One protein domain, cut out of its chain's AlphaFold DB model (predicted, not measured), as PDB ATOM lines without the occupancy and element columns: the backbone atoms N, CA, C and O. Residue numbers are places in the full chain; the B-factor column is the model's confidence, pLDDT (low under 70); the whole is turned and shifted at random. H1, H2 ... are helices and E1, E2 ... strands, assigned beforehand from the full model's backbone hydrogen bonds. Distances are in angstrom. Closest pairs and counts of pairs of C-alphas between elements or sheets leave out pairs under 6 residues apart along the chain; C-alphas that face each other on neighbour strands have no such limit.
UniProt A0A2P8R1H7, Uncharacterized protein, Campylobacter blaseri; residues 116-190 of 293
ATOM      1  N   ILE A 116     -19.609  -8.728  46.081       59.69
ATOM      2  CA  ILE A 116     -20.053  -9.344  47.351       59.69
ATOM      3  C   ILE A 116     -19.885  -8.373  48.523       59.69
ATOM      4  O   ILE A 116     -20.721  -8.305  49.424       59.69
ATOM      5  N   LYS A 117     -18.794  -7.606  48.507       63.09
ATOM      6  CA  LYS A 117     -18.496  -6.498  49.426       63.09
ATOM      7  C   LYS A 117     -17.849  -5.369  48.623       63.09
ATOM      8  O   LYS A 117     -17.376  -5.649  47.522       63.09
ATOM      9  N   PRO A 118     -17.757  -4.136  49.161       58.22
ATOM     10  CA  PRO A 118     -17.125  -3.012  48.462       58.22
ATOM     11  C   PRO A 118     -15.743  -3.328  47.863       58.22
ATOM     12  O   PRO A 118     -15.409  -2.781  46.818       58.22
ATOM     13  N   ASP A 119     -15.006  -4.270  48.467       60.62
ATOM     14  CA  ASP A 119     -13.654  -4.674  48.054       60.62
ATOM     15  C   ASP A 119     -13.554  -6.137  47.566       60.62
ATOM     16  O   ASP A 119     -12.465  -6.634  47.285       60.62
ATOM     17  N   GLU A 120     -14.675  -6.861  47.474       63.31
ATOM     18  CA  GLU A 120     -14.702  -8.275  47.082       63.31
ATOM     19  C   GLU A 120     -15.516  -8.456  45.795       63.31
ATOM     20  O   GLU A 120     -16.736  -8.624  45.825       63.31
ATOM     21  N   ILE A 121     -14.827  -8.433  44.654       65.94
ATOM     22  CA  ILE A 121     -15.411  -8.733  43.343       65.94
ATOM     23  C   ILE A 121     -15.110 -10.194  42.991       65.94
ATOM     24  O   ILE A 121     -13.956 -10.597  42.871       65.94
ATOM     25  N   TYR A 122     -16.134 -11.005  42.777       73.56
ATOM     26  CA  TYR A 122     -15.979 -12.391  42.348       73.56
ATOM     27  C   TYR A 122     -16.262 -12.512  40.860       73.56
ATOM     28  O   TYR A 122     -17.167 -11.872  40.331       73.56
ATOM     29  N   THR A 123     -15.499 -13.358  40.178       78.56
ATOM     30  CA  THR A 123     -15.765 -13.717  38.786       78.56
ATOM     31  C   THR A 123     -16.104 -15.202  38.705       78.56
ATOM     32  O   THR A 123     -15.734 -15.976  39.596       78.56
ATOM     33  N   PRO A 124     -16.781 -15.653  37.638       82.38
ATOM     34  CA  PRO A 124     -16.988 -17.074  37.384       82.38
ATOM     35  C   PRO A 124     -15.714 -17.925  37.482       82.38
ATOM     36  O   PRO A 124     -15.754 -19.068  37.943       82.38
ATOM     37  N   PHE A 125     -14.557 -17.365  37.109       87.31
ATOM     38  CA  PHE A 125     -13.272 -18.052  37.212       87.31
ATOM     39  C   PHE A 125     -12.847 -18.338  38.658       87.31
ATOM     40  O   PHE A 125     -12.202 -19.364  38.891       87.31
ATOM     41  N   SER A 126     -13.262 -17.511  39.626       83.38
ATOM     42  CA  SER A 126     -13.023 -17.741  41.058       83.38
ATOM     43  C   SER A 126     -13.666 -19.038  41.559       83.38
ATOM     44  O   SER A 126     -13.102 -19.699  42.428       83.38
ATOM     45  N   ALA A 127     -14.820 -19.428  41.008       84.38
ATOM     46  CA  ALA A 127     -15.492 -20.683  41.353       84.38
ATOM     47  C   ALA A 127     -15.032 -21.855  40.466       84.38
ATOM     48  O   ALA A 127     -14.862 -22.979  40.942       84.38
ATOM     49  N   LEU A 128     -14.797 -21.596  39.176       88.81
ATOM     50  CA  LEU A 128     -14.459 -22.624  38.191       88.81
ATOM     51  C   LEU A 128     -13.070 -23.235  38.410       88.81
ATOM     52  O   LEU A 128     -12.905 -24.453  38.323       88.81
ATOM     53  N   LEU A 129     -12.057 -22.405  38.672       87.38
ATOM     54  CA  LEU A 129     -10.675 -22.865  38.767       87.38
ATOM     55  C   LEU A 129     -10.450 -23.880  39.909       87.38
ATOM     56  O   LEU A 129      -9.939 -24.967  39.612       87.38
ATOM     57  N   PRO A 130     -10.865 -23.612  41.169       86.00
ATOM     58  CA  PRO A 130     -10.676 -24.554  42.275       86.00
ATOM     59  C   PRO A 130     -11.627 -25.759  42.227       86.00
ATOM     60  O   PRO A 130     -11.477 -26.684  43.024       86.00
ATOM     61  N   ASN A 131     -12.611 -25.778  41.321       88.88
ATOM     62  CA  ASN A 131     -13.577 -26.866  41.235       88.88
ATOM     63  C   ASN A 131     -12.896 -28.212  40.928       88.88
ATOM     64  O   ASN A 131     -12.116 -28.315  39.991       88.88
ATOM     65  N   THR A 132     -13.207 -29.268  41.673       89.06
ATOM     66  CA  THR A 132     -12.606 -30.599  41.462       89.06
ATOM     67  C   THR A 132     -13.529 -31.585  40.750       89.06
ATOM     68  O   THR A 132     -13.093 -32.672  40.385       89.06
ATOM     69  N   SER A 133     -14.798 -31.223  40.543       88.69
ATOM     70  CA  SER A 133     -15.792 -32.067  39.865       88.69
ATOM     71  C   SER A 133     -15.716 -32.024  38.340       88.69
ATOM     72  O   SER A 133     -16.222 -32.933  37.690       88.69
ATOM     73  N   LEU A 134     -15.100 -30.984  37.777       91.56
ATOM     74  CA  LEU A 134     -14.855 -30.842  36.347       91.56
ATOM     75  C   LEU A 134     -13.387 -31.128  36.034       91.56
ATOM     76  O   LEU A 134     -12.484 -30.655  36.731       91.56
ATOM     77  N   SER A 135     -13.147 -31.849  34.943       93.31
ATOM     78  CA  SER A 135     -11.813 -31.994  34.363       93.31
ATOM     79  C   SER A 135     -11.299 -30.658  33.811       93.31
ATOM     80  O   SER A 135     -12.071 -29.751  33.497       93.31
ATOM     81  N   ASN A 136      -9.980 -30.537  33.634       94.69
ATOM     82  CA  ASN A 136      -9.381 -29.359  32.993       94.69
ATOM     83  C   ASN A 136      -9.987 -29.086  31.614       94.69
ATOM     84  O   ASN A 136     -10.326 -27.948  31.309       94.69
ATOM     85  N   LYS A 137     -10.190 -30.134  30.809       94.88
ATOM     86  CA  LYS A 137     -10.811 -30.022  29.487       94.88
ATOM     87  C   LYS A 137     -12.193 -29.366  29.558       94.88
ATOM     88  O   LYS A 137     -12.476 -28.453  28.789       94.88
ATOM     89  N   GLU A 138     -13.028 -29.786  30.501       94.19
ATOM     90  CA  GLU A 138     -14.370 -29.220  30.671       94.19
ATOM     91  C   GLU A 138     -14.325 -27.781  31.172       94.19
ATOM     92  O   GLU A 138     -15.054 -26.933  30.658       94.19
ATOM     93  N   LYS A 139     -13.428 -27.471  32.115       94.44
ATOM     94  CA  LYS A 139     -13.206 -26.088  32.555       94.44
ATOM     95  C   LYS A 139     -12.765 -25.205  31.391       94.44
ATOM     96  O   LYS A 139     -13.269 -24.096  31.252       94.44
ATOM     97  N   ILE A 140     -11.856 -25.687  30.543       94.88
ATOM     98  CA  ILE A 140     -11.377 -24.988  29.343       94.88
ATOM     99  C   ILE A 140     -12.528 -24.739  28.371       94.88
ATOM    100  O   ILE A 140     -12.681 -23.620  27.883       94.88
ATOM    101  N   ASP A 141     -13.344 -25.752  28.091       92.94
ATOM    102  CA  ASP A 141     -14.458 -25.634  27.152       92.94
ATOM    103  C   ASP A 141     -15.534 -24.674  27.672       92.94
ATOM    104  O   ASP A 141     -15.987 -23.800  26.928       92.94
ATOM    105  N   PHE A 142     -15.872 -24.757  28.962       90.94
ATOM    106  CA  PHE A 142     -16.759 -23.802  29.625       90.94
ATOM    107  C   PHE A 142     -16.195 -22.375  29.557       90.94
ATOM    108  O   PHE A 142     -16.883 -21.454  29.119       90.94
ATOM    109  N   SER A 143     -14.911 -22.198  29.880       91.81
ATOM    110  CA  SER A 143     -14.230 -20.898  29.834       91.81
ATOM    111  C   SER A 143     -14.253 -20.276  28.440       91.81
ATOM    112  O   SER A 143     -14.530 -19.088  28.302       91.81
ATOM    113  N   LYS A 144     -14.015 -21.072  27.388       91.19
ATOM    114  CA  LYS A 144     -14.087 -20.602  25.994       91.19
ATOM    115  C   LYS A 144     -15.480 -20.094  25.641       91.19
ATOM    116  O   LYS A 144     -15.596 -19.057  24.992       91.19
ATOM    117  N   LYS A 145     -16.527 -20.837  26.015       88.31
ATOM    118  CA  LYS A 145     -17.920 -20.445  25.749       88.31
ATOM    119  C   LYS A 145     -18.279 -19.164  26.503       88.31
ATOM    120  O   LYS A 145     -18.818 -18.246  25.896       88.31
ATOM    121  N   MET A 146     -17.904 -19.089  27.777       87.19
ATOM    122  CA  MET A 146     -18.141 -17.930  28.635       87.19
ATOM    123  C   MET A 146     -17.435 -16.673  28.110       87.19
ATOM    124  O   MET A 146     -18.061 -15.631  27.949       87.19
ATOM    125  N   LEU A 147     -16.148 -16.778  27.758       86.38
ATOM    126  CA  LEU A 147     -15.385 -15.652  27.219       86.38
ATOM    127  C   LEU A 147     -15.983 -15.135  25.910       86.38
ATOM    128  O   LEU A 147     -16.124 -13.933  25.775       86.38
ATOM    129  N   LYS A 148     -16.421 -16.004  24.987       85.44
ATOM    130  CA  LYS A 148     -17.036 -15.572  23.713       85.44
ATOM    131  C   LYS A 148     -18.217 -14.609  23.874       85.44
ATOM    132  O   LYS A 148     -18.485 -13.850  22.948       85.44
ATOM    133  N   LYS A 149     -18.928 -14.671  25.000       77.50
ATOM    134  CA  LYS A 149     -20.069 -13.798  25.303       77.50
ATOM    135  C   LYS A 149     -19.681 -12.543  26.091       77.50
ATOM    136  O   LYS A 149     -20.457 -11.598  26.178       77.50
ATOM    137  N   ALA A 150     -18.476 -12.499  26.656       75.88
ATOM    138  CA  ALA A 150     -18.071 -11.428  27.549       75.88
ATOM    139  C   ALA A 150     -17.696 -10.151  26.786       75.88
ATOM    140  O   ALA A 150     -16.806 -10.138  25.938       75.88
ATOM    141  N   LYS A 151     -18.300  -9.023  27.176       72.69
ATOM    142  CA  LYS A 151     -17.958  -7.693  26.639       72.69
ATOM    143  C   LYS A 151     -16.531  -7.255  27.000       72.69
ATOM    144  O   LYS A 151     -15.927  -6.468  26.278       72.69
ATOM    145  N   ASN A 152     -15.986  -7.753  28.114       77.12
ATOM    146  CA  ASN A 152     -14.621  -7.473  28.559       77.12
ATOM    147  C   ASN A 152     -13.949  -8.741  29.113       77.12
ATOM    148  O   ASN A 152     -14.070  -9.058  30.297       77.12
ATOM    149  N   HIS A 153     -13.209  -9.446  28.249       81.56
ATOM    150  CA  HIS A 153     -12.510 -10.687  28.597       81.56
ATOM    151  C   HIS A 153     -11.524 -10.525  29.759       81.56
ATOM    152  O   HIS A 153     -11.452 -11.395  30.622       81.56
ATOM    153  N   LYS A 154     -10.759  -9.424  29.786       78.38
ATOM    154  CA  LYS A 154      -9.717  -9.205  30.800       78.38
ATOM    155  C   LYS A 154     -10.324  -9.015  32.184       78.38
ATOM    156  O   LYS A 154      -9.824  -9.602  33.131       78.38
ATOM    157  N   LYS A 155     -11.410  -8.244  32.274       78.44
ATOM    158  CA  LYS A 155     -12.143  -8.010  33.526       78.44
ATOM    159  C   LYS A 155     -12.738  -9.312  34.072       78.44
ATOM    160  O   LYS A 155     -12.501  -9.651  35.223       78.44
ATOM    161  N   LEU A 156     -13.408 -10.082  33.208       79.81
ATOM    162  CA  LEU A 156     -13.987 -11.383  33.567       79.81
ATOM    163  C   LEU A 156     -12.922 -12.362  34.064       79.81
ATOM    164  O   LEU A 156     -13.159 -13.112  34.999       79.81
ATOM    165  N   ALA A 157     -11.747 -12.357  33.437       84.94
ATOM    166  CA  ALA A 157     -10.643 -13.249  33.761       84.94
ATOM    167  C   ALA A 157      -9.821 -12.829  34.996       84.94
ATOM    168  O   ALA A 157      -8.836 -13.500  35.310       84.94
ATOM    169  N   THR A 158     -10.194 -11.761  35.702       83.31
ATOM    170  CA  THR A 158      -9.587 -11.384  36.986       83.31
ATOM    171  C   THR A 158     -10.200 -12.204  38.123       83.31
ATOM    172  O   THR A 158     -11.395 -12.456  38.155       83.31
ATOM    173  N   ILE A 159      -9.388 -12.632  39.078       80.31
ATOM    174  CA  ILE A 159      -9.766 -13.319  40.311       80.31
ATOM    175  C   ILE A 159      -9.289 -12.429  41.456       80.31
ATOM    176  O   ILE A 159      -8.085 -12.300  41.694       80.31
ATOM    177  N   ASN A 160     -10.221 -11.799  42.169       71.25
ATOM    178  CA  ASN A 160      -9.857 -10.973  43.314       71.25
ATOM    179  C   ASN A 160      -9.619 -11.866  44.532       71.25
ATOM    180  O   ASN A 160     -10.544 -12.464  45.079       71.25
ATOM    181  N   LEU A 161      -8.357 -11.971  44.946       66.56
ATOM    182  CA  LEU A 161      -8.005 -12.478  46.267       66.56
ATOM    183  C   LEU A 161      -8.044 -11.312  47.254       66.56
ATOM    184  O   LEU A 161      -7.771 -10.179  46.864       66.56
ATOM    185  N   SER A 162      -8.293 -11.597  48.537       60.22
ATOM    186  CA  SER A 162      -8.532 -10.590  49.588       60.22
ATOM    187  C   SER A 162      -7.504  -9.453  49.674       60.22
ATOM    188  O   SER A 162      -7.823  -8.417  50.236       60.22
ATOM    189  N   ASN A 163      -6.287  -9.626  49.141       60.81
ATOM    190  CA  ASN A 163      -5.228  -8.611  49.172       60.81
ATOM    191  C   ASN A 163      -4.508  -8.399  47.826       60.81
ATOM    192  O   ASN A 163      -3.572  -7.604  47.767       60.81
ATOM    193  N   MET A 164      -4.865  -9.131  46.763       70.06
ATOM    194  CA  MET A 164      -4.190  -9.009  45.467       70.06
ATOM    195  C   MET A 164      -5.069  -9.575  44.344       70.06
ATOM    196  O   MET A 164      -5.258 -10.793  44.290       70.06
ATOM    197  N   PRO A 165      -5.599  -8.739  43.435       78.69
ATOM    198  CA  PRO A 165      -6.198  -9.255  42.216       78.69
ATOM    199  C   PRO A 165      -5.122  -9.972  41.402       78.69
ATOM    200  O   PRO A 165      -4.045  -9.427  41.168       78.69
ATOM    201  N   ILE A 166      -5.419 -11.195  40.985       88.12
ATOM    202  CA  ILE A 166      -4.615 -11.945  40.018       88.12
ATOM    203  C   ILE A 166      -5.493 -12.267  38.820       88.12
ATOM    204  O   ILE A 166      -6.712 -12.292  38.938       88.12
ATOM    205  N   ASN A 167      -4.920 -12.545  37.661       90.44
ATOM    206  CA  ASN A 167      -5.712 -13.081  36.551       90.44
ATOM    207  C   ASN A 167      -5.747 -14.616  36.565       90.44
ATOM    208  O   ASN A 167      -4.967 -15.292  37.235       90.44
ATOM    209  N   VAL A 168      -6.666 -15.193  35.795       91.88
ATOM    210  CA  VAL A 168      -6.853 -16.646  35.704       91.88
ATOM    211  C   VAL A 168      -5.613 -17.382  35.169       91.88
ATOM    212  O   VAL A 168      -5.389 -18.550  35.502       91.88
ATOM    213  N   VAL A 169      -4.769 -16.707  34.380       95.00
ATOM    214  CA  VAL A 169      -3.495 -17.261  33.899       95.00
ATOM    215  C   VAL A 169      -2.530 -17.418  35.076       95.00
ATOM    216  O   VAL A 169      -2.027 -18.512  35.315       95.00
ATOM    217  N   GLU A 170      -2.351 -16.380  35.890       94.56
ATOM    218  CA  GLU A 170      -1.559 -16.434  37.128       94.56
ATOM    219  C   GLU A 170      -2.117 -17.446  38.131       94.56
ATOM    220  O   GLU A 170      -1.365 -18.210  38.732       94.56
ATOM    221  N   ALA A 171      -3.438 -17.525  38.274       92.75
ATOM    222  CA  ALA A 171      -4.071 -18.496  39.158       92.75
ATOM    223  C   ALA A 171      -3.839 -19.951  38.694       92.75
ATOM    224  O   ALA A 171      -3.684 -20.862  39.513       92.75
ATOM    225  N   SER A 172      -3.746 -20.182  37.381       94.56
ATOM    226  CA  SER A 172      -3.366 -21.486  36.816       94.56
ATOM    227  C   SER A 172      -1.903 -21.835  37.100       94.56
ATOM    228  O   SER A 172      -1.570 -23.004  37.270       94.56
ATOM    229  N   TYR A 173      -1.029 -20.830  37.193       95.81
ATOM    230  CA  TYR A 173       0.340 -21.009  37.678       95.81
ATOM    231  C   TYR A 173       0.373 -21.364  39.170       95.81
ATOM    232  O   TYR A 173       1.004 -22.347  39.550       95.81
ATOM    233  N   LEU A 174      -0.364 -20.634  40.013       92.69
ATOM    234  CA  LEU A 174      -0.420 -20.904  41.456       92.69
ATOM    235  C   LEU A 174      -0.961 -22.296  41.807       92.69
ATOM    236  O   LEU A 174      -0.616 -22.840  42.853       92.69
ATOM    237  N   SER A 175      -1.820 -22.848  40.952       92.12
ATOM    238  CA  SER A 175      -2.391 -24.190  41.101       92.12
ATOM    239  C   SER A 175      -1.595 -25.287  40.383       92.12
ATOM    240  O   SER A 175      -2.077 -26.415  40.328       92.12
ATOM    241  N   ASP A 176      -0.410 -24.972  39.840       95.19
ATOM    242  CA  ASP A 176       0.428 -25.893  39.052       95.19
ATOM    243  C   ASP A 176      -0.369 -26.617  37.948       95.19
ATOM    244  O   ASP A 176      -0.327 -27.833  37.760       95.19
ATOM    245  N   ASN A 177      -1.185 -25.846  37.226       95.31
ATOM    246  CA  ASN A 177      -2.027 -26.354  36.157       95.31
ATOM    247  C   ASN A 177      -1.599 -25.818  34.786       95.31
ATOM    248  O   ASN A 177      -2.169 -24.863  34.246       95.31
ATOM    249  N   LEU A 178      -0.561 -26.433  34.215       95.88
ATOM    250  CA  LEU A 178       0.048 -25.961  32.969       95.88
ATOM    251  C   LEU A 178      -0.890 -26.078  31.758       95.88
ATOM    252  O   LEU A 178      -0.817 -25.270  30.832       95.88
ATOM    253  N   GLU A 179      -1.772 -27.076  31.759       95.94
ATOM    254  CA  GLU A 179      -2.781 -27.257  30.714       95.94
ATOM    255  C   GLU A 179      -3.732 -26.055  30.667       95.94
ATOM    256  O   GLU A 179      -3.898 -25.439  29.613       95.94
ATOM    257  N   MET A 180      -4.285 -25.675  31.823       95.81
ATOM    258  CA  MET A 180      -5.157 -24.506  31.950       95.81
ATOM    259  C   MET A 180      -4.407 -23.216  31.606       95.81
ATOM    260  O   MET A 180      -4.922 -22.392  30.856       95.81
ATOM    261  N   PHE A 181      -3.165 -23.070  32.082       97.19
ATOM    262  CA  PHE A 181      -2.315 -21.913  31.789       97.19
ATOM    263  C   PHE A 181      -2.156 -21.682  30.282       97.19
ATOM    264  O   PHE A 181      -2.445 -20.596  29.780       97.19
ATOM    265  N   ARG A 182      -1.756 -22.723  29.538       97.50
ATOM    266  CA  ARG A 182      -1.613 -22.663  28.076       97.50
ATOM    267  C   ARG A 182      -2.944 -22.382  27.392       97.50
ATOM    268  O   ARG A 182      -3.005 -21.533  26.509       97.50
ATOM    269  N   ALA A 183      -4.009 -23.057  27.822       96.88
ATOM    270  CA  ALA A 183      -5.327 -22.882  27.233       96.88
ATOM    271  C   ALA A 183      -5.840 -21.444  27.384       96.88
ATOM    272  O   ALA A 183      -6.394 -20.901  26.434       96.88
ATOM    273  N   TYR A 184      -5.636 -20.810  28.539       95.81
ATOM    274  CA  TYR A 184      -6.036 -19.420  28.753       95.81
ATOM    275  C   TYR A 184      -5.212 -18.429  27.932       95.81
ATOM    276  O   TYR A 184      -5.785 -17.495  27.367       95.81
ATOM    277  N   LEU A 185      -3.908 -18.665  27.774       95.62
ATOM    278  CA  LEU A 185      -3.102 -17.893  26.826       95.62
ATOM    279  C   LEU A 185      -3.644 -18.040  25.397       95.62
ATOM    280  O   LEU A 185      -3.874 -17.037  24.724       95.62
ATOM    281  N   ASP A 186      -3.950 -19.262  24.954       95.00
ATOM    282  CA  ASP A 186      -4.541 -19.524  23.634       95.00
ATOM    283  C   ASP A 186      -5.929 -18.894  23.437       95.00
ATOM    284  O   ASP A 186      -6.314 -18.613  22.300       95.00
ATOM    285  N   MET A 187      -6.659 -18.608  24.520       92.88
ATOM    286  CA  MET A 187      -7.899 -17.819  24.501       92.88
ATOM    287  C   MET A 187      -7.659 -16.304  24.377       92.88
ATOM    288  O   MET A 187      -8.618 -15.535  24.347       92.88
ATOM    289  N   GLY A 188      -6.405 -15.854  24.289       90.94
ATOM    290  CA  GLY A 188      -6.035 -14.443  24.161       90.94
ATOM    291  C   GLY A 188      -5.973 -13.690  25.490       90.94
ATOM    292  O   GLY A 188      -5.882 -12.461  25.490       90.94
ATOM    293  N   LEU A 189      -6.008 -14.397  26.624       92.38
ATOM    294  CA  LEU A 189      -5.895 -13.794  27.950       92.38
ATOM    295  C   LEU A 189      -4.430 -13.479  28.262       92.38
ATOM    296  O   LEU A 189      -3.750 -14.213  28.969       92.38
ATOM    297  N   VAL A 190      -3.933 -12.382  27.695       91.25
ATOM    298  CA  VAL A 190      -2.564 -11.903  27.911       91.25
ATOM    299  C   VAL A 190      -2.595 -10.634  28.748       91.25
ATOM    300  O   VAL A 190      -3.156  -9.611  28.335       91.25
TER     301      VAL A 190
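This is residues 116 to 190 of the 293 residues of an uncharacterized protein of Campylobacter blaseri (UniProt A0A2P8R1H7). The chain makes two rows side by side: E1, H1 and the long helix H2 in one, the small strand hairpin E2 and E3 and the helical hairpin H4 and H5 in the other. E1 and H1 meet the row at E2, H2 meets it at H5 near its own first residues, and the short H3 leads from one row to the other. The printed part has 75 residues, in the order E1, H1, H2, H3, E2, E3, H4, H5; the class is mixed, helices and strands, and the two-stranded sheet E2 - E3 is antiparallel. It is compact, with a radius of gyration of the C-alphas of 11.7 A and spans of 33 by 27 by 23 A.

E1, residues 120 to 122, pairs with no named strand; its closest C-alpha to E2, residues 158 to 161, is Ile 121, 6.0 A from that of Asn 160. For H1, residues 124 to 128, and E2 the closest C-alphas are those of Ser 126 and Ile 159, 5.5 A. H2, residues 136 to 149, touches H5, residues 178 to 186, with residues 136 to 140 alone, at a shallow tilt of 21 degrees, the same way; the closest C-alphas, Asn 136 and Met 180, are 6.5 A apart. H3, residues 153 to 156, is close to H2 but not clearly touching, with the C-alphas of Leu 147 and His 153 5.9 A apart. E2 and E3, residues 164 to 167, form a hairpin, with N 159 and O 166 at 2.7 A and N 166 and O 159 at 3.0 A, within hydrogen-bond range. H4, residues 168 to 174, and H5 form a helical hairpin: they touch, closest at the C-alphas of Ser 172 and Phe 181, 5.2 A, at a shallow tilt of 22 degrees, opposite ways. Every O i to N i+4 pair is within hydrogen-bond range in H1, H4 and H5, 9 of 10 in H2, and H3 is too short for such a pair.

E1 begins at C-alpha 120, (-14.702, -8.275, 47.082). H2 is 20.4 A long and H5 12.2 A, ending at C-alpha 186, (-4.541, -19.524, 23.634).

The C-alphas farthest apart, Pro 118 and Lys 137, are 33.6 A apart. The printed part has no cut and no long link. Residues 116 to 121 and 161 to 163 have pLDDT under 70.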